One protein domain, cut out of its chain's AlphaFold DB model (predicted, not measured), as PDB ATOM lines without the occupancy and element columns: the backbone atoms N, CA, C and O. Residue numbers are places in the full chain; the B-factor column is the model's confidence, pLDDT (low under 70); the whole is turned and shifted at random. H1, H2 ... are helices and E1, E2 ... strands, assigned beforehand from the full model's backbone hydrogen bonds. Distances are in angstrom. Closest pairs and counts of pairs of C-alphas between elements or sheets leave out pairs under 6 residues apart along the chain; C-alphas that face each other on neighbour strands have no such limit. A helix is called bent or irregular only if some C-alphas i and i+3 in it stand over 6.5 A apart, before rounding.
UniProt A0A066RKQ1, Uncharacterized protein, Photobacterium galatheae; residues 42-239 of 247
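AT A GLANCE: This is residues 42 to 239 of the 247 residues of an uncharacterized protein of Photobacterium galatheae (UniProt A0A066RKQ1). What does one see first? A twisted sheet of four strands has the helices H3, H4 and H6b over one face, while a small hairpin of E4 and E5 stands off at one end of the longest axis and H6a, the first arm of a bent helix, lies toward the other. H1 and H5 lie in the hairpin's half of the model, and residues 47 to 80 hold no named element. Which parts are there? The printed part has 198 residues, with six named helices and six named strands in the order H1 H2 H3 E1 E2 H4 E3 E4 E5 H5 E6 H6, of mixed class; the large sheet runs E1 E2 E6 E3, all antiparallel. How large is it? It is compact, with a radius of gyration of the C-alphas of 17.0 A and spans of 51 by 37 by 34 A.

HOW THE PARTS SIT: What do the first helices come near? H1, residues 43 to 46, is close to but not clearly touching H5, residues 175 to 189; their closest C-alphas, of Ser 46 and Thr 188, are 5.8 A apart. H2, residues 81 to 84, is close to but not clearly touching H3, residues 90 to 98, with the closest C-alphas, of Glu 82 and Arg 90, 7.3 A apart. How do the strands pair? E1, residues 102 to 107, and E2, residues 114 to 120, form an antiparallel hairpin, with N 107 and O 115 within hydrogen-bond range at 2.9 A. E6, residues 197 to 204, is the antiparallel neighbour of E2, with N 118 and O 199 at 2.9 A, and of E3, residues 142 to 146, with N 144 and O 200 at 2.9 A. E4, residues 152 to 156, and E5, residues 162 to 166, form a second antiparallel hairpin, with N 155 and O 163 at 2.9 A. Which helices are on the four-stranded sheet? H3 has a height over the sheet of 9.4 A and runs along E1, at 5 degrees on the local plane; its closest C-alphas to E1 are those of Val 93 and Thr 103, 7.1 A. H4, residues 123 to 135, is on the same face at 9.2 A, and E2, H4 and E3 make a split strand-helix-strand unit, two strands running the same way with E6 between them, its crossover right-handed. H5 only grazes the sheet, with residues 182 to 189. What becomes of the last helix? H6, residues 213 to 238, was assigned as one helix by its hydrogen bonds but is bent, with C-alphas 224 and 227 7.9 A apart; its arms H6a, residues 213 to 224, and H6b, residues 227 to 238, are about perpendicular at 87 degrees. H6b touches H3 at a shallow tilt of 6 degrees, the same way, the closest C-alphas being those of Leu 92 and Thr 234 at 4.9 A, and H3, H4 and H6b on one face make two layers, helices over a sheet. Every O i to N i+4 pair is within hydrogen-bond range in H3, H4, H5 and H6b, and 7 of 8 in H6a; H1 and H2 are too short for one.

IN THESE COORDINATES: Where do the first and last elements lie? H1 begins at C-alpha 43, (143.666, 178.881, 283.039), and H6b ends at C-alpha 238, (146.004, 193.446, 256.436). How long are the longer elements? E6 measures 22.1 A, H5 20.9 A, E2 20.2 A, H4 18.3 A and H6b 16.2 A. H6a measures 18.2 A and is irregular, with C-alphas 221 and 224 7.2 A apart.

THE WHOLE: How far does it reach? The two C-alphas farthest apart, of Asp 135 and Lys 158, are 52.6 A apart. Is anything missing or long? The printed part has no cut, and the link from H1 to H2, 34 residues, is long. Where is confidence low? Residues 110 to 111, 152 and 167 to 170 are under 70 in pLDDT, against a mean of 87.4 for the printed part.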
ATOM      1  N   ILE A  42     146.414 175.743 283.392       78.31
ATOM      2  CA  ILE A  42     146.767 176.732 282.364       78.31
ATOM      3  C   ILE A  42     145.851 177.956 282.386       78.31
ATOM      4  O   ILE A  42     146.276 179.062 282.061       78.31
ATOM      5  N   TYR A  43     144.603 177.784 282.830       78.69
ATOM      6  CA  TYR A  43     143.666 178.881 283.039       78.69
ATOM      7  C   TYR A  43     144.223 179.938 284.005       78.69
ATOM      8  O   TYR A  43     144.066 181.138 283.778       78.69
ATOM      9  N   ASP A  44     144.942 179.510 285.046       78.50
ATOM     10  CA  ASP A  44     145.552 180.405 286.029       78.50
ATOM     11  C   ASP A  44     146.741 181.205 285.460       78.50
ATOM     12  O   ASP A  44     147.153 182.210 286.047       78.50
ATOM     13  N   ILE A  45     147.256 180.805 284.293       81.81
ATOM     14  CA  ILE A  45     148.403 181.419 283.617       81.81
ATOM     15  C   ILE A  45     147.951 182.237 282.398       81.81
ATOM     16  O   ILE A  45     148.225 183.434 282.301       81.81
ATOM     17  N   SER A  46     147.241 181.607 281.469       85.50
ATOM     18  CA  SER A  46     146.969 182.162 280.141       85.50
ATOM     19  C   SER A  46     145.649 182.928 280.050       85.50
ATOM     20  O   SER A  46     145.459 183.676 279.096       85.50
ATOM     21  N   PHE A  47     144.748 182.782 281.027       87.25
ATOM     22  CA  PHE A  47     143.421 183.420 281.041       87.25
ATOM     23  C   PHE A  47     143.244 184.383 282.221       87.25
ATOM     24  O   PHE A  47     142.134 184.642 282.686       87.25
ATOM     25  N   LYS A  48     144.361 184.925 282.717       86.25
ATOM     26  CA  LYS A  48     144.398 185.927 283.781       86.25
ATOM     27  C   LYS A  48     145.370 187.046 283.447       86.25
ATOM     28  O   LYS A  48     146.327 186.883 282.689       86.25
ATOM     29  N   LYS A  49     145.144 188.189 284.088       85.38
ATOM     30  CA  LYS A  49     146.027 189.351 284.040       85.38
ATOM     31  C   LYS A  49     147.299 189.103 284.849       85.38
ATOM     32  O   LYS A  49     147.388 189.469 286.018       85.38
ATOM     33  N   ASN A  50     148.275 188.468 284.210       82.31
ATOM     34  CA  ASN A  50     149.568 188.165 284.819       82.31
ATOM     35  C   ASN A  50     150.659 189.188 284.469       82.31
ATOM     36  O   ASN A  50     151.605 189.352 285.241       82.31
ATOM     37  N   ASN A  51     150.522 189.919 283.356       83.56
ATOM     38  CA  ASN A  51     151.428 191.015 283.028       83.56
ATOM     39  C   ASN A  51     150.935 192.327 283.661       83.56
ATOM     40  O   ASN A  51     149.734 192.619 283.706       83.56
ATOM     41  N   LYS A  52     151.879 193.128 284.155       84.19
ATOM     42  CA  LYS A  52     151.632 194.413 284.815       84.19
ATOM     43  C   LYS A  52     152.055 195.556 283.909       84.19
ATOM     44  O   LYS A  52     153.111 195.487 283.286       84.19
ATOM     45  N   GLU A  53     151.239 196.604 283.876       86.00
ATOM     46  CA  GLU A  53     151.594 197.872 283.247       86.00
ATOM     47  C   GLU A  53     152.401 198.725 284.231       86.00
ATOM     48  O   GLU A  53     152.016 198.890 285.391       86.00
ATOM     49  N   PHE A  54     153.535 199.241 283.773       82.44
ATOM     50  CA  PHE A  54     154.426 200.108 284.537       82.44
ATOM     51  C   PHE A  54     154.222 201.573 284.140       82.44
ATOM     52  O   PHE A  54     153.617 201.885 283.117       82.44
ATOM     53  N   SER A  55     154.736 202.503 284.950       82.81
ATOM     54  CA  SER A  55     154.549 203.951 284.750       82.81
ATOM     55  C   SER A  55     155.087 204.485 283.418       82.81
ATOM     56  O   SER A  55     154.698 205.566 282.990       82.81
ATOM     57  N   ASP A  56     155.996 203.754 282.776       75.12
ATOM     58  CA  ASP A  56     156.549 204.060 281.455       75.12
ATOM     59  C   ASP A  56     155.736 203.443 280.295       75.12
ATOM     60  O   ASP A  56     156.158 203.513 279.141       75.12
ATOM     61  N   GLY A  57     154.568 202.858 280.588       75.88
ATOM     62  CA  GLY A  57     153.667 202.228 279.618       75.88
ATOM     63  C   GLY A  57     154.099 200.829 279.176       75.88
ATOM     64  O   GLY A  57     153.497 200.261 278.260       75.88
ATOM     65  N   ARG A  58     155.148 200.275 279.795       79.50
ATOM     66  CA  ARG A  58     155.613 198.915 279.518       79.50
ATOM     67  C   ARG A  58     154.708 197.884 280.154       79.50
ATOM     68  O   ARG A  58     154.194 198.107 281.248       79.50
ATOM     69  N   ILE A  59     154.582 196.732 279.506       80.44
ATOM     70  CA  ILE A  59     153.745 195.634 279.983       80.44
ATOM     71  C   ILE A  59     154.558 194.347 279.993       80.44
ATOM     72  O   ILE A  59     154.967 193.845 278.949       80.44
ATOM     73  N   PHE A  60     154.805 193.813 281.188       79.00
ATOM     74  CA  PHE A  60     155.546 192.566 281.358       79.00
ATOM     75  C   PHE A  60     155.196 191.836 282.656       79.00
ATOM     76  O   PHE A  60     154.559 192.403 283.542       79.00
ATOM     77  N   GLY A  61     155.608 190.568 282.756       75.31
ATOM     78  CA  GLY A  61     155.279 189.687 283.880       75.31
ATOM     79  C   GLY A  61     155.918 190.153 285.185       75.31
ATOM     80  O   GLY A  61     155.231 190.579 286.114       75.31
ATOM     81  N   GLY A  62     157.247 190.097 285.259       76.31
ATOM     82  CA  GLY A  62     157.959 190.559 286.443       76.31
ATOM     83  C   GLY A  62     159.426 190.163 286.480       76.31
ATOM     84  O   GLY A  62     160.040 189.833 285.465       76.31
ATOM     85  N   TYR A  63     159.976 190.217 287.687       76.75
ATOM     86  CA  TYR A  63     161.321 189.764 288.002       76.75
ATOM     87  C   TYR A  63     161.231 188.690 289.079       76.75
ATOM     88  O   TYR A  63     160.437 188.811 290.013       76.75
ATOM     89  N   ASP A  64     162.026 187.636 288.947       76.19
ATOM     90  CA  ASP A  64     162.135 186.628 289.994       76.19
ATOM     91  C   ASP A  64     162.971 187.128 291.188       76.19
ATOM     92  O   ASP A  64     163.478 188.252 291.205       76.19
ATOM     93  N   SER A  65     163.136 186.283 292.210       72.94
ATOM     94  CA  SER A  65     163.880 186.626 293.431       72.94
ATOM     95  C   SER A  65     165.365 186.926 293.206       72.94
ATOM     96  O   SER A  65     166.018 187.429 294.115       72.94
ATOM     97  N   GLN A  66     165.911 186.617 292.027       73.69
ATOM     98  CA  GLN A  66     167.282 186.944 291.632       73.69
ATOM     99  C   GLN A  66     167.343 188.188 290.727       73.69
ATOM    100  O   GLN A  66     168.395 188.494 290.168       73.69
ATOM    101  N   GLY A  67     166.226 188.901 290.550       71.25
ATOM    102  CA  GLY A  67     166.141 190.071 289.677       71.25
ATOM    103  C   GLY A  67     166.150 189.722 288.187       71.25
ATOM    104  O   GLY A  67     166.432 190.588 287.357       71.25
ATOM    105  N   ARG A  68     165.867 188.467 287.815       72.00
ATOM    106  CA  ARG A  68     165.846 188.033 286.412       72.00
ATOM    107  C   ARG A  68     164.443 188.219 285.847       72.00
ATOM    108  O   ARG A  68     163.460 187.808 286.454       72.00
ATOM    109  N   TYR A  69     164.367 188.836 284.675       71.94
ATOM    110  CA  TYR A  69     163.111 189.119 283.987       71.94
ATOM    111  C   TYR A  69     162.428 187.843 283.477       71.94
ATOM    112  O   TYR A  69     163.096 186.980 282.901       71.94
ATOM    113  N   TYR A  70     161.101 187.786 283.608       75.19
ATOM    114  CA  TYR A  70     160.238 186.797 282.966       75.19
ATOM    115  C   TYR A  70     159.006 187.468 282.335       75.19
ATOM    116  O   TYR A  70     158.539 188.519 282.786       75.19
ATOM    117  N   ALA A  71     158.460 186.843 281.291       75.00
ATOM    118  CA  ALA A  71     157.241 187.283 280.621       75.00
ATOM    119  C   ALA A  71     156.321 186.095 280.369       75.00
ATOM    120  O   ALA A  71     156.793 184.993 280.108       75.00
ATOM    121  N   ILE A  72     155.015 186.331 280.443       83.25
ATOM    122  CA  ILE A  72     154.012 185.275 280.334       83.25
ATOM    123  C   ILE A  72     153.198 185.519 279.073       83.25
ATOM    124  O   ILE A  72     152.698 186.629 278.851       83.25
ATOM    125  N   THR A  73     153.068 184.482 278.250       88.69
ATOM    126  CA  THR A  73     152.131 184.492 277.133       88.69
ATOM    127  C   THR A  73     150.712 184.418 277.679       88.69
ATOM    128  O   THR A  73     150.363 183.489 278.399       88.69
ATOM    129  N   VAL A  74     149.893 185.400 277.316       89.56
ATOM    130  CA  VAL A  74     148.462 185.414 277.625       89.56
ATOM    131  C   VAL A  74     147.696 184.965 276.385       89.56
ATOM    132  O   VAL A  74     148.091 185.272 275.259       89.56
ATOM    133  N   SER A  75     146.608 184.228 276.588       91.31
ATOM    134  CA  SER A  75     145.752 183.754 275.508       91.31
ATOM    135  C   SER A  75     145.121 184.930 274.748       91.31
ATOM    136  O   SER A  75     144.576 185.836 275.384       91.31
ATOM    137  N   PRO A  76     145.084 184.904 273.401       92.00
ATOM    138  CA  PRO A  76     144.361 185.892 272.596       92.00
ATOM    139  C   PRO A  76     142.834 185.802 272.763       92.00
ATOM    140  O   PRO A  76     142.103 186.619 272.196       92.00
ATOM    141  N   TYR A  77     142.350 184.801 273.502       92.19
ATOM    142  CA  TYR A  77     140.944 184.592 273.840       92.19
ATOM    143  C   TYR A  77     140.593 185.072 275.253       92.19
ATOM    144  O   TYR A  77     139.442 184.964 275.657       92.19
ATOM    145  N   PHE A  78     141.560 185.597 276.007       92.94
ATOM    146  CA  PHE A  78     141.286 186.260 277.274       92.94
ATOM    147  C   PHE A  78     140.602 187.615 277.033       92.94
ATOM    148  O   PHE A  78     141.067 188.406 276.209       92.94
ATOM    149  N   ASP A  79     139.535 187.913 277.778       91.00
ATOM    150  CA  ASP A  79     138.728 189.131 277.592       91.00
ATOM    151  C   ASP A  79     139.548 190.424 277.714       91.00
ATOM    152  O   ASP A  79     139.326 191.384 276.975       91.00
ATOM    153  N   GLU A  80     140.555 190.445 278.595       91.50
ATOM    154  CA  GLU A  80     141.442 191.600 278.768       91.50
ATOM    155  C   GLU A  80     142.774 191.465 278.007       91.50
ATOM    156  O   GLU A  80     143.741 192.153 278.348       91.50
ATOM    157  N   PHE A  81     142.860 190.614 276.977       92.31
ATOM    158  CA  PHE A  81     144.093 190.383 276.207       92.31
ATOM    159  C   PHE A  81     144.744 191.679 275.699       92.31
ATOM    160  O   PHE A  81     145.950 191.868 275.833       92.31
ATOM    161  N   GLU A  82     143.952 192.630 275.201       91.31
ATOM    162  CA  GLU A  82     144.453 193.924 274.709       91.31
ATOM    163  C   GLU A  82     145.153 194.757 275.799       91.31
ATOM    164  O   GLU A  82     146.061 195.542 275.504       91.31
ATOM    165  N   THR A  83     144.773 194.569 277.069       90.12
ATOM    166  CA  THR A  83     145.426 195.216 278.225       90.12
ATOM    167  C   THR A  83     146.784 194.601 278.548       90.12
ATOM    168  O   THR A  83     147.506 195.124 279.388       90.12
ATOM    169  N   GLN A  84     147.119 193.473 277.921       89.94
ATOM    170  CA  GLN A  84     148.385 192.762 278.080       89.94
ATOM    171  C   GLN A  84     149.366 193.084 276.940       89.94
ATOM    172  O   GLN A  84     150.464 192.533 276.910       89.94
ATOM    173  N   ILE A  85     148.985 193.977 276.015       90.88
ATOM    174  CA  ILE A  85     149.798 194.395 274.870       90.88
ATOM    175  C   ILE A  85     150.131 195.881 274.975       90.88
ATOM    176  O   ILE A  85     149.248 196.737 275.124       90.88
ATOM    177  N   GLU A  86     151.418 196.191 274.834       90.75
ATOM    178  CA  GLU A  86     151.916 197.563 274.834       90.75
ATOM    179  C   GLU A  86     151.299 198.377 273.683       90.75
ATOM    180  O   GLU A  86     151.219 197.936 272.532       90.75
ATOM    181  N   LYS A  87     150.868 199.606 273.993       90.50
ATOM    182  CA  LYS A  87     150.026 200.430 273.108       90.50
ATOM    183  C   LYS A  87     150.590 200.595 271.692       90.50
ATOM    184  O   LYS A  87     149.828 200.556 270.732       90.50
ATOM    185  N   GLY A  88     151.905 200.765 271.556       90.69
ATOM    186  CA  GLY A  88     152.547 201.051 270.272       90.69
ATOM    187  C   GLY A  88     152.661 199.863 269.308       90.69
ATOM    188  O   GLY A  88     152.846 200.077 268.115       90.69
ATOM    189  N   ILE A  89     152.517 198.619 269.782       93.19
ATOM    190  CA  ILE A  89     152.532 197.415 268.923       93.19
ATOM    191  C   ILE A  89     151.147 196.768 268.788       93.19
ATOM    192  O   ILE A  89     150.955 195.870 267.969       93.19
ATOM    193  N   ARG A  90     150.161 197.258 269.548       94.31
ATOM    194  CA  ARG A  90     148.800 196.712 269.606       94.31
ATOM    195  C   ARG A  90     148.138 196.577 268.236       94.31
ATOM    196  O   ARG A  90     147.564 195.537 267.948       94.31
ATOM    197  N   GLY A  91     148.271 197.583 267.368       96.12
ATOM    198  CA  GLY A  91     147.704 197.538 266.014       96.12
ATOM    199  C   GLY A  91     148.252 196.384 265.167       96.12
ATOM    200  O   GLY A  91     147.487 195.704 264.489       96.12
ATOM    201  N   LEU A  92     149.557 196.109 265.266       97.25
ATOM    202  CA  LEU A  92     150.188 194.994 264.559       97.25
ATOM    203  C   LEU A  92     149.713 193.641 265.101       97.25
ATOM    204  O   LEU A  92     149.381 192.750 264.321       97.25
ATOM    205  N   VAL A  93     149.652 193.491 266.428       97.06
ATOM    206  CA  VAL A  93     149.141 192.264 267.064       97.06
ATOM    207  C   VAL A  93     147.672 192.035 266.695       97.06
ATOM    208  O   VAL A  93     147.296 190.927 266.317       97.06
ATOM    209  N   GLY A  94     146.860 193.094 266.714       97.06
ATOM    210  CA  GLY A  94     145.462 193.060 266.294       97.06
ATOM    211  C   GLY A  94     145.288 192.664 264.826       97.06
ATOM    212  O   GLY A  94     144.423 191.846 264.524       97.06
ATOM    213  N   ALA A  95     146.130 193.168 263.917       98.00
ATOM    214  CA  ALA A  95     146.096 192.785 262.503       98.00
ATOM    215  C   ALA A  95     146.437 191.303 262.288       98.00
ATOM    216  O   ALA A  95     145.734 190.610 261.553       98.00
ATOM    217  N   LEU A  96     147.474 190.799 262.967       98.00
ATOM    218  CA  LEU A  96     147.843 189.381 262.931       98.00
ATOM    219  C   LEU A  96     146.695 188.499 263.434       98.00
ATOM    220  O   LEU A  96     146.291 187.562 262.746       98.00
ATOM    221  N   ARG A  97     146.117 188.852 264.587       95.88
ATOM    222  CA  ARG A  97     144.972 188.143 265.172       95.88
ATOM    223  C   ARG A  97     143.744 188.192 264.265       95.88
ATOM    224  O   ARG A  97     143.082 187.176 264.089       95.88
ATOM    225  N   GLY A  98     143.457 189.344 263.659       96.06
ATOM    226  CA  GLY A  98     142.365 189.509 262.696       96.06
ATOM    227  C   GLY A  98     142.528 188.628 261.454       96.06
ATOM    228  O   GLY A  98     141.535 188.190 260.880       96.06
ATOM    229  N   LYS A  99     143.773 188.305 261.089       97.31
ATOM    230  CA  LYS A  99     144.122 187.341 260.040       97.31
ATOM    231  C   LYS A  99     144.228 185.894 260.547       97.31
ATOM    232  O   LYS A  99     144.602 185.027 259.773       97.31
ATOM    233  N   GLY A 100     143.903 185.612 261.809       96.12
ATOM    234  CA  GLY A 100     143.939 184.267 262.401       96.12
ATOM    235  C   GLY A 100     145.308 183.815 262.918       96.12
ATOM    236  O   GLY A 100     145.419 182.717 263.460       96.12
ATOM    237  N   TYR A 101     146.355 184.637 262.793       97.31
ATOM    238  CA  TYR A 101     147.685 184.294 263.297       97.31
ATOM    239  C   TYR A 101     147.749 184.400 264.824       97.31
ATOM    240  O   TYR A 101     147.175 185.304 265.436       97.31
ATOM    241  N   LEU A 102     148.511 183.495 265.440       95.44
ATOM    242  CA  LEU A 102     148.715 183.437 266.885       95.44
ATOM    243  C   LEU A 102     150.034 184.115 267.264       95.44
ATOM    244  O   LEU A 102     151.094 183.777 266.733       95.44
ATOM    245  N   THR A 103     149.991 185.048 268.213       95.25
ATOM    246  CA  THR A 103     151.184 185.723 268.744       95.25
ATOM    247  C   THR A 103     151.476 185.251 270.161       95.25
ATOM    248  O   THR A 103     150.596 185.334 271.016       95.25
ATOM    249  N   CYS A 104     152.702 184.806 270.437       91.50
ATOM    250  CA  CYS A 104     153.100 184.350 271.777       91.50
ATOM    251  C   CYS A 104     153.864 185.399 272.586       91.50
ATOM    252  O   CYS A 104     153.939 185.308 273.809       91.50
ATOM    253  N   SER A 105     154.437 186.403 271.928       89.25
ATOM    254  CA  SER A 105     155.147 187.487 272.598       89.25
ATOM    255  C   SER A 105     155.057 188.755 271.768       89.25
ATOM    256  O   SER A 105     155.072 188.710 270.537       89.25
ATOM    257  N   SER A 106     154.975 189.898 272.435       87.81
ATOM    258  CA  SER A 106     155.115 191.195 271.791       87.81
ATOM    259  C   SER A 106     155.813 192.161 272.734       87.81
ATOM    260  O   SER A 106     155.752 192.024 273.955       87.81
ATOM    261  N   CYS A 107     156.538 193.105 272.155       84.75
ATOM    262  CA  CYS A 107     157.269 194.114 272.892       84.75
ATOM    263  C   CYS A 107     157.359 195.382 272.046       84.75
ATOM    264  O   CYS A 107     157.664 195.355 270.855       84.75
ATOM    265  N   TYR A 108     157.133 196.504 272.694       79.69
ATOM    266  CA  TYR A 108     157.305 197.870 272.231       79.69
ATOM    267  C   TYR A 108     158.266 198.635 273.179       79.69
ATOM    268  O   TYR A 108     158.272 199.864 273.203       79.69
ATOM    269  N   GLY A 109     159.154 197.939 273.908       71.38
ATOM    270  CA  GLY A 109     160.065 198.567 274.870       71.38
ATOM    271  C   GLY A 109     161.259 197.727 275.356       71.38
ATOM    272  O   GLY A 109     161.113 196.866 276.217       71.38
ATOM    273  N   HIS A 110     162.461 198.068 274.854       58.34
ATOM    274  CA  HIS A 110     163.747 198.203 275.582       58.34
ATOM    275  C   HIS A 110     164.812 198.816 274.648       58.34
ATOM    276  O   HIS A 110     165.087 198.266 273.582       58.34
ATOM    277  N   PRO A 111     165.416 199.967 274.986       62.16
ATOM    278  CA  PRO A 111     164.744 201.276 275.020       62.16
ATOM    279  C   PRO A 111     164.103 201.700 273.677       62.16
ATOM    280  O   PRO A 111     163.400 202.702 273.618       62.16
ATOM    281  N   LYS A 112     164.331 200.961 272.582       77.31
ATOM    282  CA  LYS A 112     163.900 201.331 271.218       77.31
ATOM    283  C   LYS A 112     163.203 200.204 270.458       77.31
ATOM    284  O   LYS A 112     162.721 200.423 269.346       77.31
ATOM    285  N   ARG A 113     163.153 199.009 271.047       85.19
ATOM    286  CA  ARG A 113     162.696 197.803 270.367       85.19
ATOM    287  C   ARG A 113     161.206 197.834 270.000       85.19
ATOM    288  O   ARG A 113     160.381 198.364 270.747       85.19
ATOM    289  N   ALA A 114     160.875 197.261 268.847       91.06
ATOM    290  CA  ALA A 114     159.530 196.823 268.470       91.06
ATOM    291  C   ALA A 114     159.628 195.407 267.904       91.06
ATOM    292  O   ALA A 114     160.368 195.184 266.946       91.06
ATOM    293  N   MET A 115     158.922 194.460 268.511       93.31
ATOM    294  CA  MET A 115     158.996 193.049 268.162       93.31
ATOM    295  C   MET A 115     157.662 192.340 268.392       93.31
ATOM    296  O   MET A 115     156.951 192.632 269.353       93.31
ATOM    297  N   VAL A 116     157.357 191.379 267.523       95.56
ATOM    298  CA  VAL A 116     156.296 190.387 267.714       95.56
ATOM    299  C   VAL A 116     156.836 188.994 267.398       95.56
ATOM    300  O   VAL A 116     157.618 188.825 266.462       95.56
ATOM    301  N   ALA A 117     156.441 187.998 268.183       96.19
ATOM    302  CA  ALA A 117     156.710 186.591 267.928       96.19
ATOM    303  C   ALA A 117     155.411 185.887 267.523       96.19
ATOM    304  O   ALA A 117     154.406 185.965 268.234       96.19
ATOM    305  N   ILE A 118     155.448 185.220 266.370       97.44
ATOM    306  CA  ILE A 118     154.301 184.584 265.715       97.44
ATOM    307  C   ILE A 118     154.506 183.070 265.726       97.44
ATOM    308  O   ILE A 118     155.624 182.601 265.501       97.44
ATOM    309  N   CYS A 119     153.436 182.323 265.984       97.25
ATOM    310  CA  CYS A 119     153.442 180.870 266.128       97.25
ATOM    311  C   CYS A 119     152.924 180.192 264.856       97.25
ATOM    312  O   CYS A 119     151.901 180.606 264.310       97.25
ATOM    313  N   PHE A 120     153.589 179.118 264.435       97.62
ATOM    314  CA  PHE A 120     153.224 178.311 263.274       97.62
ATOM    315  C   PHE A 120     153.284 176.818 263.622       97.62
ATOM    316  O   PHE A 120     154.195 176.423 264.345       97.62
ATOM    317  N   PRO A 121     152.381 175.982 263.088       96.56
ATOM    318  CA  PRO A 121     152.409 174.535 263.290       96.56
ATOM    319  C   PRO A 121     153.485 173.838 262.448       96.56
ATOM    320  O   PRO A 121     153.852 172.709 262.741       96.56
ATOM    321  N   THR A 122     153.994 174.488 261.392       96.88
ATOM    322  CA  THR A 122     155.011 173.913 260.497       96.88
ATOM    323  C   THR A 122     156.088 174.929 260.118       96.88
ATOM    324  O   THR A 122     155.882 176.152 260.164       96.88
ATOM    325  N   LYS A 123     157.272 174.433 259.739       97.50
ATOM    326  CA  LYS A 123     158.391 175.277 259.287       97.50
ATOM    327  C   LYS A 123     158.098 175.917 257.934       97.50
ATOM    328  O   LYS A 123     158.570 177.026 257.688       97.50
ATOM    329  N   GLU A 124     157.324 175.237 257.101       97.62
ATOM    330  CA  GLU A 124     156.928 175.651 255.758       97.62
ATOM    331  C   GLU A 124     156.055 176.905 255.832       97.62
ATOM    332  O   GLU A 124     156.428 177.932 255.269       97.62
ATOM    333  N   LEU A 125     154.985 176.884 256.640       97.38
ATOM    334  CA  LEU A 125     154.098 178.040 256.832       97.38
ATOM    335  C   LEU A 125     154.844 179.237 257.435       97.38
ATOM    336  O   LEU A 125     154.659 180.383 257.015       97.38
ATOM    337  N   ARG A 126     155.742 178.973 258.394       97.81
ATOM    338  CA  ARG A 126     156.647 179.996 258.934       97.81
ATOM    339  C   ARG A 126     157.528 180.599 257.832       97.81
ATOM    340  O   ARG A 126     157.736 181.814 257.805       97.81
ATOM    341  N   GLY A 127     158.069 179.752 256.959       98.19
ATOM    342  CA  GLY A 127     158.926 180.131 255.838       98.19
ATOM    343  C   GLY A 127     158.199 181.016 254.832       98.19
ATOM    344  O   GLY A 127     158.675 182.117 254.551       98.19
ATOM    345  N   GLU A 128     157.023 180.586 254.376       97.62
ATOM    346  CA  GLU A 128     156.148 181.327 253.458       97.62
ATOM    347  C   GLU A 128     155.817 182.720 254.001       97.62
ATOM    348  O   GLU A 128     156.060 183.729 253.337       97.62
ATOM    349  N   PHE A 129     155.363 182.793 255.256       98.06
ATOM    350  CA  PHE A 129     155.061 184.068 255.902       98.06
ATOM    351  C   PHE A 129     156.294 184.975 255.987       98.06
ATOM    352  O   PHE A 129     156.232 186.172 255.705       98.06
ATOM    353  N   SER A 130     157.448 184.407 256.346       98.00
ATOM    354  CA  SER A 130     158.687 185.175 256.416       98.00
ATOM    355  C   SER A 130     159.115 185.726 255.055       98.00
ATOM    356  O   SER A 130     159.673 186.821 255.005       98.00
ATOM    357  N   GLN A 131     158.857 184.995 253.965       98.06
ATOM    358  CA  GLN A 131     159.218 185.425 252.620       98.06
ATOM    359  C   GLN A 131     158.387 186.640 252.209       98.06
ATOM    360  O   GLN A 131     158.963 187.632 251.770       98.06
ATOM    361  N   ILE A 132     157.078 186.626 252.493       97.62
ATOM    362  CA  ILE A 132     156.192 187.779 252.271       97.62
ATOM    363  C   ILE A 132     156.740 189.034 252.969       97.62
ATOM    364  O   ILE A 132     156.797 190.112 252.377       97.62
ATOM    365  N   LEU A 133     157.196 188.899 254.221       97.00
ATOM    366  CA  LEU A 133     157.790 190.017 254.957       97.00
ATOM    367  C   LEU A 133     159.118 190.499 254.347       97.00
ATOM    368  O   LEU A 133     159.390 191.700 254.342       97.00
ATOM    369  N   ARG A 134     159.961 189.582 253.852       96.12
ATOM    370  CA  ARG A 134     161.242 189.929 253.210       96.12
ATOM    371  C   ARG A 134     161.032 190.692 251.909       96.12
ATOM    372  O   ARG A 134     161.753 191.660 251.669       96.12
ATOM    373  N   ASP A 135     160.038 190.295 251.126       96.81
ATOM    374  CA  ASP A 135     159.735 190.901 249.827       96.81
ATOM    375  C   ASP A 135     159.263 192.360 249.957       96.81
ATOM    376  O   ASP A 135     159.466 193.165 249.050       96.81
ATOM    377  N   GLU A 136     158.716 192.749 251.114       94.62
ATOM    378  CA  GLU A 136     158.345 194.141 251.408       94.62
ATOM    379  C   GLU A 136     159.567 195.064 251.620       94.62
ATOM    380  O   GLU A 136     159.453 196.292 251.557       94.62
ATOM    381  N   ASN A 137     160.760 194.494 251.840       91.62
ATOM    382  CA  ASN A 137     162.037 195.210 251.943       91.62
ATOM    383  C   ASN A 137     162.016 196.382 252.951       91.62
ATOM    384  O   ASN A 137     162.415 197.518 252.663       91.62
ATOM    385  N   ILE A 138     161.513 196.117 254.156       90.81
ATOM    386  CA  ILE A 138     161.453 197.106 255.237       90.81
ATOM    387  C   ILE A 138     162.868 197.296 255.831       90.81
ATOM    388  O   ILE A 138     163.460 196.324 256.298       90.81
ATOM    389  N   PRO A 139     163.439 198.521 255.863       88.25
ATOM    390  CA  PRO A 139     164.885 198.731 256.065       88.25
ATOM    391  C   PRO A 139     165.510 198.177 257.352       88.25
ATOM    392  O   PRO A 139     166.712 197.883 257.377       88.25
ATOM    393  N   THR A 140     164.727 198.098 258.424       90.12
ATOM    394  CA  THR A 140     165.148 197.670 259.767       90.12
ATOM    395  C   THR A 140     164.504 196.359 260.208       90.12
ATOM    396  O   THR A 140     164.774 195.898 261.314       90.12
ATOM    397  N   LEU A 141     163.684 195.755 259.345       92.69
ATOM    398  CA  LEU A 141     163.031 194.486 259.614       92.69
ATOM    399  C   LEU A 141     164.075 193.379 259.743       92.69
ATOM    400  O   LEU A 141     164.850 193.097 258.830       92.69
ATOM    401  N   GLU A 142     164.046 192.719 260.887       93.00
ATOM    402  CA  GLU A 142     164.821 191.536 261.179       93.00
ATOM    403  C   GLU A 142     163.888 190.378 261.492       93.00
ATOM    404  O   GLU A 142     162.918 190.504 262.238       93.00
ATOM    405  N   ILE A 143     164.223 189.231 260.919       95.69
ATOM    406  CA  ILE A 143     163.468 188.002 261.072       95.69
ATOM    407  C   ILE A 143     164.399 186.974 261.696       95.69
ATOM    408  O   ILE A 143     165.444 186.655 261.124       95.69
ATOM    409  N   GLN A 144     164.003 186.446 262.849       96.19
ATOM    410  CA  GLN A 144     164.700 185.362 263.530       96.19
ATOM    411  C   GLN A 144     163.785 184.148 263.634       96.19
ATOM    412  O   GLN A 144     162.638 184.242 264.069       96.19
ATOM    413  N   TYR A 145     164.326 183.003 263.244       96.75
ATOM    414  CA  TYR A 145     163.665 181.715 263.349       96.75
ATOM    415  C   TYR A 145     164.000 181.143 264.722       96.75
ATOM    416  O   TYR A 145     165.169 181.101 265.113       96.75
ATOM    417  N   LYS A 146     162.972 180.763 265.475       93.12
ATOM    418  CA  LYS A 146     163.101 180.206 266.820       93.12
ATOM    419  C   LYS A 146     162.336 178.889 266.877       93.12
ATOM    420  O   LYS A 146     161.250 178.780 266.312       93.12
ATOM    421  N   GLU A 147     162.915 177.901 267.545       89.69
ATOM    422  CA  GLU A 147     162.265 176.603 267.788       89.69
ATOM    423  C   GLU A 147     161.656 176.521 269.195       89.69
ATOM    424  O   GLU A 147     160.992 175.544 269.503       89.69
ATOM    425  N   SER A 148     161.865 177.551 270.023       88.25
ATOM    426  CA  SER A 148     161.274 177.700 271.352       88.25
ATOM    427  C   SER A 148     161.112 179.188 271.701       88.25
ATOM    428  O   SER A 148     161.829 180.048 271.166       88.25
ATOM    429  N   MET A 149     160.170 179.478 272.597       87.00
ATOM    430  CA  MET A 149     159.886 180.802 273.156       87.00
ATOM    431  C   MET A 149     159.716 180.796 274.685       87.00
ATOM    432  O   MET A 149     159.771 181.867 275.293       87.00
ATOM    433  N   ALA A 150     159.518 179.631 275.309       78.44
ATOM    434  CA  ALA A 150     159.370 179.496 276.750       78.44
ATOM    435  C   ALA A 150     160.679 179.835 277.478       78.44
ATOM    436  O   ALA A 150     161.752 179.357 277.130       78.44
ATOM    437  N   ASN A 151     160.601 180.672 278.510       70.94
ATOM    438  CA  ASN A 151     161.735 180.980 279.385       70.94
ATOM    439  C   ASN A 151     161.329 181.080 280.864       70.94
ATOM    440  O   ASN A 151     162.067 181.643 281.679       70.94
ATOM    441  N   VAL A 152     160.138 180.578 281.196       69.81
ATOM    442  CA  VAL A 152     159.509 180.717 282.509       69.81
ATOM    443  C   VAL A 152     159.174 179.342 283.064       69.81
ATOM    444  O   VAL A 152     158.484 178.565 282.415       69.81
ATOM    445  N   GLY A 153     159.624 179.087 284.285       70.50
ATOM    446  CA  GLY A 153     159.168 177.994 285.129       70.50
ATOM    447  C   GLY A 153     158.008 178.469 285.998       70.50
ATOM    448  O   GLY A 153     158.024 179.596 286.516       70.50
ATOM    449  N   VAL A 154     157.004 177.614 286.159       72.94
ATOM    450  CA  VAL A 154     155.783 177.917 286.910       72.94
ATOM    451  C   VAL A 154     155.695 176.998 288.124       72.94
ATOM    452  O   VAL A 154     155.865 175.789 288.009       72.94
ATOM    453  N   GLY A 155     155.444 177.577 289.296       73.12
ATOM    454  CA  GLY A 155     155.286 176.857 290.557       73.12
ATOM    455  C   GLY A 155     154.152 177.429 291.402       73.12
ATOM    456  O   GLY A 155     153.539 178.430 291.037       73.12
ATOM    457  N   VAL A 156     153.889 176.810 292.551       74.69
ATOM    458  CA  VAL A 156     152.923 177.299 293.545       74.69
ATOM    459  C   VAL A 156     153.671 177.639 294.830       74.69
ATOM    460  O   VAL A 156     154.550 176.888 295.252       74.69
ATOM    461  N   ASP A 157     153.372 178.785 295.437       76.50
ATOM    462  CA  ASP A 157     153.908 179.129 296.754       76.50
ATOM    463  C   ASP A 157     153.139 178.437 297.900       76.50
ATOM    464  O   ASP A 157     152.102 177.806 297.705       76.50
ATOM    465  N   LYS A 158     153.634 178.581 299.137       75.38
ATOM    466  CA  LYS A 158     153.018 177.980 300.339       75.38
ATOM    467  C   LYS A 158     151.588 178.462 300.617       75.38
ATOM    468  O   LYS A 158     150.890 177.861 301.428       75.38
ATOM    469  N   SER A 159     151.175 179.565 300.001       77.00
ATOM    470  CA  SER A 159     149.841 180.148 300.126       77.00
ATOM    471  C   SER A 159     148.912 179.732 298.982       77.00
ATOM    472  O   SER A 159     147.753 180.142 298.972       77.00
ATOM    473  N   GLY A 160     149.383 178.905 298.044       72.06
ATOM    474  CA  GLY A 160     148.595 178.447 296.905       72.06
ATOM    475  C   GLY A 160     148.608 179.403 295.710       72.06
ATOM    476  O   GLY A 160     147.827 179.202 294.781       72.06
ATOM    477  N   HIS A 161     149.454 180.439 295.705       75.19
ATOM    478  CA  HIS A 161     149.538 181.372 294.582       75.19
ATOM    479  C   HIS A 161     150.517 180.887 293.516       75.19
ATOM    480  O   HIS A 161     151.594 180.373 293.823       75.19
ATOM    481  N   VAL A 162     150.164 181.120 292.249       77.25
ATOM    482  CA  VAL A 162     151.053 180.856 291.114       77.25
ATOM    483  C   VAL A 162     152.259 181.791 291.183       77.25
ATOM    484  O   VAL A 162     152.124 183.015 291.245       77.25
ATOM    485  N   LYS A 163     153.451 181.201 291.152       76.56
ATOM    486  CA  LYS A 163     154.737 181.885 291.131       76.56
ATOM    487  C   LYS A 163     155.444 181.588 289.817       76.56
ATOM    488  O   LYS A 163     155.619 180.435 289.434       76.56
ATOM    489  N   PHE A 164     155.924 182.645 289.180       76.19
ATOM    490  CA  PHE A 164     156.710 182.569 287.959       76.19
ATOM    491  C   PHE A 164     158.181 182.817 288.276       76.19
ATOM    492  O   PHE A 164     158.528 183.690 289.076       76.19
ATOM    493  N   THR A 165     159.055 182.035 287.658       70.75
ATOM    494  CA  THR A 165     160.508 182.171 287.785       70.75
ATOM    495  C   THR A 165     161.150 181.998 286.426       70.75
ATOM    496  O   THR A 165     160.585 181.333 285.567       70.75
ATOM    497  N   LYS A 166     162.325 182.583 286.197       71.38
ATOM    498  CA  LYS A 166     163.077 182.240 284.993       71.38
ATOM    499  C   LYS A 166     163.608 180.815 285.134       71.38
ATOM    500  O   LYS A 166     164.355 180.549 286.080       71.38
ATOM    501  N   ASP A 167     163.251 179.945 284.198       69.75
ATOM    502  CA  ASP A 167     163.787 178.588 284.154       69.75
ATOM    503  C   ASP A 167     165.070 178.585 283.316       69.75
ATOM    504  O   ASP A 167     165.048 178.844 282.113       69.75
ATOM    505  N   LEU A 168     166.210 178.404 283.985       61.44
ATOM    506  CA  LEU A 168     167.516 178.295 283.327       61.44
ATOM    507  C   LEU A 168     167.865 176.848 282.966       61.44
ATOM    508  O   LEU A 168     168.820 176.640 282.221       61.44
ATOM    509  N   GLU A 169     167.127 175.877 283.505       64.25
ATOM    510  CA  GLU A 169     167.346 174.444 283.294       64.25
ATOM    511  C   GLU A 169     166.478 173.901 282.153       64.25
ATOM    512  O   GLU A 169     166.635 172.751 281.738       64.25
ATOM    513  N   PHE A 170     165.608 174.744 281.590       69.19
ATOM    514  CA  PHE A 170     164.802 174.424 280.423       69.19
ATOM    515  C   PHE A 170     165.676 174.231 279.176       69.19
ATOM    516  O   PHE A 170     165.939 175.145 278.391       69.19
ATOM    517  N   ASP A 171     166.138 173.002 278.984       72.06
ATOM    518  CA  ASP A 171     166.839 172.590 277.779       72.06
ATOM    519  C   ASP A 171     165.841 172.332 276.643       72.06
ATOM    520  O   ASP A 171     165.178 171.299 276.600       72.06
ATOM    521  N   HIS A 172     165.740 173.268 275.702       70.31
ATOM    522  CA  HIS A 172     164.862 173.140 274.533       70.31
ATOM    523  C   HIS A 172     165.326 172.091 273.513       70.31
ATOM    524  O   HIS A 172     164.586 171.782 272.579       70.31
ATOM    525  N   THR A 173     166.540 171.552 273.658       77.25
ATOM    526  CA  THR A 173     166.994 170.408 272.856       77.25
ATOM    527  C   THR A 173     166.447 169.086 273.391       77.25
ATOM    528  O   THR A 173     166.446 168.084 272.675       77.25
ATOM    529  N   PHE A 174     165.920 169.089 274.619       81.56
ATOM    530  CA  PHE A 174     165.342 167.920 275.257       81.56
ATOM    531  C   PHE A 174     163.856 167.766 274.898       81.56
ATOM    532  O   PHE A 174     163.033 168.658 275.114       81.56
ATOM    533  N   GLU A 175     163.494 166.610 274.340       84.44
ATOM    534  CA  GLU A 175     162.153 166.341 273.804       84.44
ATOM    535  C   GLU A 175     161.009 166.559 274.823       84.44
ATOM    536  O   GLU A 175     160.012 167.181 274.447       84.44
ATOM    537  N   PRO A 176     161.110 166.139 276.102       83.56
ATOM    538  CA  PRO A 176     160.060 166.392 277.092       83.56
ATOM    539  C   PRO A 176     159.765 167.877 277.315       83.56
ATOM    540  O   PRO A 176     158.604 168.267 277.415       83.56
ATOM    541  N   HIS A 177     160.797 168.721 277.337       82.94
ATOM    542  CA  HIS A 177     160.639 170.167 277.484       82.94
ATOM    543  C   HIS A 177     159.933 170.778 276.273       82.94
ATOM    544  O   HIS A 177     159.027 171.598 276.421       82.94
ATOM    545  N   ARG A 178     160.289 170.321 275.068       84.06
ATOM    546  CA  ARG A 178     159.611 170.729 273.834       84.06
ATOM    547  C   ARG A 178     158.137 170.311 273.832       84.06
ATOM    548  O   ARG A 178     157.281 171.122 273.501       84.06
ATOM    549  N   LYS A 179     157.826 169.079 274.247       87.06
ATOM    550  CA  LYS A 179     156.441 168.587 274.377       87.06
ATOM    551  C   LYS A 179     155.626 169.422 275.359       87.06
ATOM    552  O   LYS A 179     154.505 169.801 275.042       87.06
ATOM    553  N   MET A 180     156.208 169.762 276.508       85.62
ATOM    554  CA  MET A 180     155.553 170.608 277.505       85.62
ATOM    555  C   MET A 180     155.282 172.024 276.976       85.62
ATOM    556  O   MET A 180     154.209 172.579 277.211       85.62
ATOM    557  N   GLU A 181     156.221 172.609 276.223       87.56
ATOM    558  CA  GLU A 181     156.010 173.897 275.551       87.56
ATOM    559  C   GLU A 181     154.865 173.818 274.528       87.56
ATOM    560  O   GLU A 181     153.973 174.669 274.533       87.56
ATOM    561  N   VAL A 182     154.849 172.775 273.691       91.38
ATOM    562  CA  VAL A 182     153.781 172.544 272.706       91.38
ATOM    563  C   VAL A 182     152.423 172.399 273.388       91.38
ATOM    564  O   VAL A 182     151.464 173.056 272.985       91.38
ATOM    565  N   GLU A 183     152.331 171.593 274.446       90.50
ATOM    566  CA  GLU A 183     151.094 171.397 275.202       90.50
ATOM    567  C   GLU A 183     150.599 172.707 275.831       90.50
ATOM    568  O   GLU A 183     149.423 173.054 275.705       90.50
ATOM    569  N   THR A 184     151.509 173.490 276.413       88.56
ATOM    570  CA  THR A 184     151.196 174.805 276.992       88.56
ATOM    571  C   THR A 184     150.616 175.756 275.942       88.56
ATOM    572  O   THR A 184     149.618 176.439 276.198       88.56
ATOM    573  N   PHE A 185     151.203 175.805 274.742       92.38
ATOM    574  CA  PHE A 185     150.691 176.644 273.657       92.38
ATOM    575  C   PHE A 185     149.373 176.127 273.082       92.38
ATOM    576  O   PHE A 185     148.474 176.933 272.838       92.38
ATOM    577  N   ASN A 186     149.212 174.812 272.940       93.56
ATOM    578  CA  ASN A 186     147.954 174.195 272.521       93.56
ATOM    579  C   ASN A 186     146.811 174.565 273.468       93.56
ATOM    580  O   ASN A 186     145.753 175.010 273.025       93.56
ATOM    581  N   GLN A 187     147.048 174.474 274.775       91.44
ATOM    582  CA  GLN A 187     146.075 174.878 275.783       91.44
ATOM    583  C   GLN A 187     145.820 176.395 275.771       91.44
ATOM    584  O   GLN A 187     144.677 176.838 275.853       91.44
ATOM    585  N   THR A 188     146.868 177.209 275.606       91.38
ATOM    586  CA  THR A 188     146.759 178.677 275.549       91.38
ATOM    587  C   THR A 188     145.981 179.161 274.322       91.38
ATOM    588  O   THR A 188     145.232 180.138 274.405       91.38
ATOM    589  N   PHE A 189     146.152 178.499 273.177       93.81
ATOM    590  CA  PHE A 189     145.581 178.902 271.891       93.81
ATOM    591  C   PHE A 189     144.401 178.040 271.431       93.81
ATOM    592  O   PHE A 189     143.932 178.222 270.308       93.81
ATOM    593  N   PHE A 190     143.923 177.112 272.262       92.69
ATOM    594  CA  PHE A 190     142.914 176.119 271.878       92.69
ATOM    595  C   PHE A 190     143.247 175.459 270.533       92.69
ATOM    596  O   PHE A 190     142.478 175.515 269.570       92.69
ATOM    597  N   ARG A 191     144.455 174.904 270.451       94.56
ATOM    598  CA  ARG A 191     144.975 174.167 269.295       94.56
ATOM    599  C   ARG A 191     145.389 172.760 269.702       94.56
ATOM    600  O   ARG A 191     145.408 172.416 270.880       94.56
ATOM    601  N   SER A 192     145.689 171.955 268.693       95.56
ATOM    602  CA  SER A 192     146.172 170.580 268.826       95.56
ATOM    603  C   SER A 192     147.296 170.321 267.822       95.56
ATOM    604  O   SER A 192     147.219 169.401 267.013       95.56
ATOM    605  N   TYR A 193     148.293 171.204 267.798       95.88
ATOM    606  CA  TYR A 193     149.464 171.041 266.947       95.88
ATOM    607  C   TYR A 193     150.458 170.077 267.588       95.88
ATOM    608  O   TYR A 193     150.636 170.086 268.807       95.88
ATOM    609  N   ASP A 194     151.140 169.291 266.761       95.19
ATOM    610  CA  ASP A 194     152.210 168.399 267.217       95.19
ATOM    611  C   ASP A 194     153.497 169.168 267.539       95.19
ATOM    612  O   ASP A 194     154.278 168.772 268.404       95.19
ATOM    613  N   GLU A 195     153.718 170.288 266.850       94.19
ATOM    614  CA  GLU A 195     154.877 171.150 267.022       94.19
ATOM    615  C   GLU A 195     154.487 172.626 266.900       94.19
ATOM    616  O   GLU A 195     153.492 172.990 266.271       94.19
ATOM    617  N   TYR A 196     155.321 173.488 267.477       95.31
ATOM    618  CA  TYR A 196     155.297 174.919 267.220       95.31
ATOM    619  C   TYR A 196     156.653 175.374 266.691       95.31
ATOM    620  O   TYR A 196     157.711 174.980 267.182       95.31
ATOM    621  N   HIS A 197     156.608 176.262 265.706       96.06
ATOM    622  CA  HIS A 197     157.749 176.987 265.176       96.06
ATOM    623  C   HIS A 197     157.458 178.473 265.252       96.06
ATOM    624  O   HIS A 197     156.368 178.934 264.908       96.06
ATOM    625  N   PHE A 198     158.455 179.247 265.658       96.69
ATOM    626  CA  PHE A 198     158.246 180.651 265.960       96.69
ATOM    627  C   PHE A 198     159.022 181.533 264.993       96.69
ATOM    628  O   PHE A 198     160.171 181.245 264.627       96.69
ATOM    629  N   LEU A 199     158.377 182.620 264.582       97.69
ATOM    630  CA  LEU A 199     158.990 183.699 263.824       97.69
ATOM    631  C   LEU A 199     159.012 184.948 264.687       97.69
ATOM    632  O   LEU A 199     157.968 185.540 264.958       97.69
ATOM    633  N   GLN A 200     160.201 185.366 265.102       96.56
ATOM    634  CA  GLN A 200     160.369 186.646 265.767       96.56
ATOM    635  C   GLN A 200     160.651 187.717 264.716       96.56
ATOM    636  O   GLN A 200     161.677 187.682 264.033       96.56
ATOM    637  N   VAL A 201     159.746 188.684 264.623       96.31
ATOM    638  CA  VAL A 201     159.828 189.835 263.731       96.31
ATOM    639  C   VAL A 201     160.199 191.054 264.562       96.31
ATOM    640  O   VAL A 201     159.394 191.530 265.358       96.31
ATOM    641  N   THR A 202     161.418 191.561 264.392       93.88
ATOM    642  CA  THR A 202     161.910 192.767 265.067       93.88
ATOM    643  C   THR A 202     161.985 193.908 264.055       93.88
ATOM    644  O   THR A 202     162.684 193.803 263.055       93.88
ATOM    645  N   LEU A 203     161.266 195.001 264.296       90.75
ATOM    646  CA  LEU A 203     161.162 196.132 263.365       90.75
ATOM    647  C   LEU A 203     162.193 197.210 263.624       90.75
ATOM    648  O   LEU A 203     162.695 197.826 262.696       90.75
ATOM    649  N   VAL A 204     162.489 197.456 264.888       85.81
ATOM    650  CA  VAL A 204     163.539 198.363 265.337       85.81
ATOM    651  C   VAL A 204     164.143 197.700 266.562       85.81
ATOM    652  O   VAL A 204     163.409 197.088 267.338       85.81
ATOM    653  N   ASP A 205     165.458 197.791 266.731       83.06
ATOM    654  CA  ASP A 205     166.157 197.282 267.913       83.06
ATOM    655  C   ASP A 205     167.364 198.153 268.254       83.06
ATOM    656  O   ASP A 205     167.973 198.737 267.352       83.06
ATOM    657  N   ASP A 206     167.723 198.237 269.535       78.25
ATOM    658  CA  ASP A 206     168.859 199.043 269.991       78.25
ATOM    659  C   ASP A 206     170.171 198.265 269.843       78.25
ATOM    660  O   ASP A 206     170.629 197.562 270.742       78.25
ATOM    661  N   TYR A 207     170.778 198.376 268.663       77.62
ATOM    662  CA  TYR A 207     172.058 197.742 268.379       77.62
ATOM    663  C   TYR A 207     173.225 198.537 268.958       77.62
ATOM    664  O   TYR A 207     173.411 199.716 268.649       77.62
ATOM    665  N   HIS A 208     174.075 197.855 269.728       79.56
ATOM    666  CA  HIS A 208     175.320 198.442 270.201       79.56
ATOM    667  C   HIS A 208     176.259 198.719 269.005       79.56
ATOM    668  O   HIS A 208     176.576 197.780 268.261       79.56
ATOM    669  N   PRO A 209     176.747 199.962 268.811       84.25
ATOM    670  CA  PRO A 209     177.538 200.343 267.636       84.25
ATOM    671  C   PRO A 209     178.784 199.489 267.399       84.25
ATOM    672  O   PRO A 209     179.180 199.292 266.256       84.25
ATOM    673  N   TYR A 210     179.374 198.951 268.466       86.50
ATOM    674  CA  TYR A 210     180.579 198.125 268.387       86.50
ATOM    675  C   TYR A 210     180.315 196.697 267.895       86.50
ATOM    676  O   TYR A 210     181.209 196.083 267.329       86.50
ATOM    677  N   LEU A 211     179.104 196.163 268.096       87.12
ATOM    678  CA  LEU A 211     178.759 194.809 267.647       87.12
ATOM    679  C   LEU A 211     178.331 194.803 266.179       87.12
ATOM    680  O   LEU A 211     178.624 193.863 265.446       87.12
ATOM    681  N   ASN A 212     177.613 195.843 265.749       87.69
ATOM    682  CA  ASN A 212     177.168 195.971 264.368       87.69
ATOM    683  C   ASN A 212     176.940 197.449 263.995       87.69
ATOM    684  O   ASN A 212     175.822 197.956 264.146       87.69
ATOM    685  N   PRO A 213     177.969 198.156 263.491       89.12
ATOM    686  CA  PRO A 213     177.886 199.596 263.240       89.12
ATOM    687  C   PRO A 213     176.864 199.951 262.152       89.12
ATOM    688  O   PRO A 213     176.182 200.970 262.252       89.12
ATOM    689  N   ILE A 214     176.697 199.086 261.144       88.38
ATOM    690  CA  ILE A 214     175.719 199.283 260.063       88.38
ATOM    691  C   ILE A 214     174.297 199.203 260.619       88.38
ATOM    692  O   ILE A 214     173.478 200.083 260.341       88.38
ATOM    693  N   LYS A 215     173.993 198.175 261.424       85.12
ATOM    694  CA  LYS A 215     172.679 198.054 262.068       85.12
ATOM    695  C   LYS A 215     172.430 199.200 263.041       85.12
ATOM    696  O   LYS A 215     171.362 199.794 262.984       85.12
ATOM    697  N   ALA A 216     173.412 199.572 263.862       88.50
ATOM    698  CA  ALA A 216     173.279 200.689 264.794       88.50
ATOM    699  C   ALA A 216     172.971 202.016 264.075       88.50
ATOM    700  O   ALA A 216     172.083 202.763 264.494       88.50
ATOM    701  N   TRP A 217     173.646 202.289 262.951       90.56
ATOM    702  CA  TRP A 217     173.345 203.450 262.113       90.56
ATOM    703  C   TRP A 217     171.933 203.385 261.521       90.56
ATOM    704  O   TRP A 217     171.194 204.366 261.619       90.56
ATOM    705  N   LYS A 218     171.528 202.234 260.959       89.19
ATOM    706  CA  LYS A 218     170.167 202.037 260.436       89.19
ATOM    707  C   LYS A 218     169.126 202.271 261.529       89.19
ATOM    708  O   LYS A 218     168.247 203.103 261.336       89.19
ATOM    709  N   THR A 219     169.259 201.629 262.689       87.56
ATOM    710  CA  THR A 219     168.371 201.857 263.836       87.56
ATOM    711  C   THR A 219     168.286 203.342 264.159       87.56
ATOM    712  O   THR A 219     167.188 203.877 264.224       87.56
ATOM    713  N   LYS A 220     169.420 204.037 264.324       89.94
ATOM    714  CA  LYS A 220     169.414 205.467 264.664       89.94
ATOM    715  C   LYS A 220     168.690 206.310 263.611       89.94
ATOM    716  O   LYS A 220     167.952 207.220 263.976       89.94
ATOM    717  N   LYS A 221     168.891 206.006 262.326       92.44
ATOM    718  CA  LYS A 221     168.252 206.700 261.200       92.44
ATOM    719  C   LYS A 221     166.738 206.478 261.159       92.44
ATOM    720  O   LYS A 221     166.005 207.420 260.885       92.44
ATOM    721  N   TYR A 222     166.285 205.251 261.406       92.44
ATOM    722  CA  TYR A 222     164.890 204.841 261.222       92.44
ATOM    723  C   TYR A 222     164.060 204.845 262.515       92.44
ATOM    724  O   TYR A 222     162.840 204.752 262.447       92.44
ATOM    725  N   LEU A 223     164.683 205.009 263.685       90.62
ATOM    726  CA  LEU A 223     163.987 205.106 264.971       90.62
ATOM    727  C   LEU A 223     162.901 206.197 265.005       90.62
ATOM    728  O   LEU A 223     161.820 205.901 265.509       90.62
ATOM    729  N   PRO A 224     163.107 207.417 264.460       91.94
ATOM    730  CA  PRO A 224     162.040 208.421 264.404       91.94
ATOM    731  C   PRO A 224     160.825 207.984 263.571       91.94
ATOM    732  O   PRO A 224     159.742 208.526 263.741       91.94
ATOM    733  N   MET A 225     161.002 206.992 262.691       93.06
ATOM    734  CA  MET A 225     159.960 206.407 261.844       93.06
ATOM    735  C   MET A 225     159.414 205.088 262.423       93.06
ATOM    736  O   MET A 225     158.741 204.350 261.710       93.06
ATOM    737  N   LYS A 226     159.708 204.744 263.689       91.81
ATOM    738  CA  LYS A 226     159.318 203.461 264.310       91.81
ATOM    739  C   LYS A 226     157.831 203.151 264.114       91.81
ATOM    740  O   LYS A 226     157.497 202.054 263.673       91.81
ATOM    741  N   ASP A 227     156.961 204.116 264.395       92.38
ATOM    742  CA  ASP A 227     155.511 203.926 264.294       92.38
ATOM    743  C   ASP A 227     155.040 203.815 262.840       92.38
ATOM    744  O   ASP A 227     154.160 203.014 262.538       92.38
ATOM    745  N   GLU A 228     155.671 204.542 261.914       94.56
ATOM    746  CA  GLU A 228     155.411 204.413 260.477       94.56
ATOM    747  C   GLU A 228     155.819 203.028 259.958       94.56
ATOM    748  O   GLU A 228     155.083 202.402 259.198       94.56
ATOM    749  N   LEU A 229     156.961 202.505 260.412       94.62
ATOM    750  CA  LEU A 229     157.429 201.167 260.055       94.62
ATOM    751  C   LEU A 229     156.500 200.082 260.607       94.62
ATOM    752  O   LEU A 229     156.166 199.144 259.886       94.62
ATOM    753  N   ILE A 230     156.039 200.227 261.854       95.12
ATOM    754  CA  ILE A 230     155.013 199.349 262.438       95.12
ATOM    755  C   ILE A 230     153.732 199.417 261.617       95.12
ATOM    756  O   ILE A 230     153.172 198.372 261.278       95.12
ATOM    757  N   LYS A 231     153.288 200.623 261.251       95.88
ATOM    758  CA  LYS A 231     152.103 200.805 260.417       95.88
ATOM    759  C   LYS A 231     152.270 200.121 259.062       95.88
ATOM    760  O   LYS A 231     151.382 199.387 258.662       95.88
ATOM    761  N   ARG A 232     153.416 200.275 258.395       96.38
ATOM    762  CA  ARG A 232     153.686 199.635 257.099       96.38
ATOM    763  C   ARG A 232     153.594 198.110 257.170       96.38
ATOM    764  O   ARG A 232     153.005 197.495 256.289       96.38
ATOM    765  N   VAL A 233     154.136 197.498 258.224       96.94
ATOM    766  CA  VAL A 233     154.003 196.046 258.447       96.94
ATOM    767  C   VAL A 233     152.548 195.691 258.711       96.94
ATOM    768  O   VAL A 233     152.045 194.732 258.148       96.94
ATOM    769  N   THR A 234     151.860 196.479 259.537       97.81
ATOM    770  CA  THR A 234     150.440 196.278 259.848       97.81
ATOM    771  C   THR A 234     149.591 196.313 258.573       97.81
ATOM    772  O   THR A 234     148.792 195.410 258.349       97.81
ATOM    773  N   ASP A 235     149.818 197.297 257.701       97.81
ATOM    774  CA  ASP A 235     149.139 197.429 256.411       97.81
ATOM    775  C   ASP A 235     149.447 196.227 255.493       97.81
ATOM    776  O   ASP A 235     148.542 195.698 254.848       97.81
ATOM    777  N   LEU A 236     150.697 195.738 255.474       97.81
ATOM    778  CA  LEU A 236     151.067 194.511 254.757       97.81
ATOM    779  C   LEU A 236     150.303 193.292 255.289       97.81
ATOM    780  O   LEU A 236     149.764 192.531 254.484       97.81
ATOM    781  N   ILE A 237     150.230 193.113 256.614       98.12
ATOM    782  CA  ILE A 237     149.475 192.013 257.236       98.12
ATOM    783  C   ILE A 237     147.998 192.076 256.848       98.12
ATOM    784  O   ILE A 237     147.394 191.045 256.571       98.12
ATOM    785  N   LEU A 238     147.408 193.272 256.806       97.88
ATOM    786  CA  LEU A 238     146.004 193.446 256.436       97.88
ATOM    787  C   LEU A 238     145.743 193.225 254.937       97.88
ATOM    788  O   LEU A 238     144.629 192.854 254.575       97.88
ATOM    789  N   SER A 239     146.752 193.402 254.082       97.81
ATOM    790  CA  SER A 239     146.633 193.223 252.630       97.81
ATOM    791  C   SER A 239     146.347 191.775 252.208       97.81
ATOM    792  O   SER A 239     146.502 190.831 252.983       97.81
TER     793      SER A 239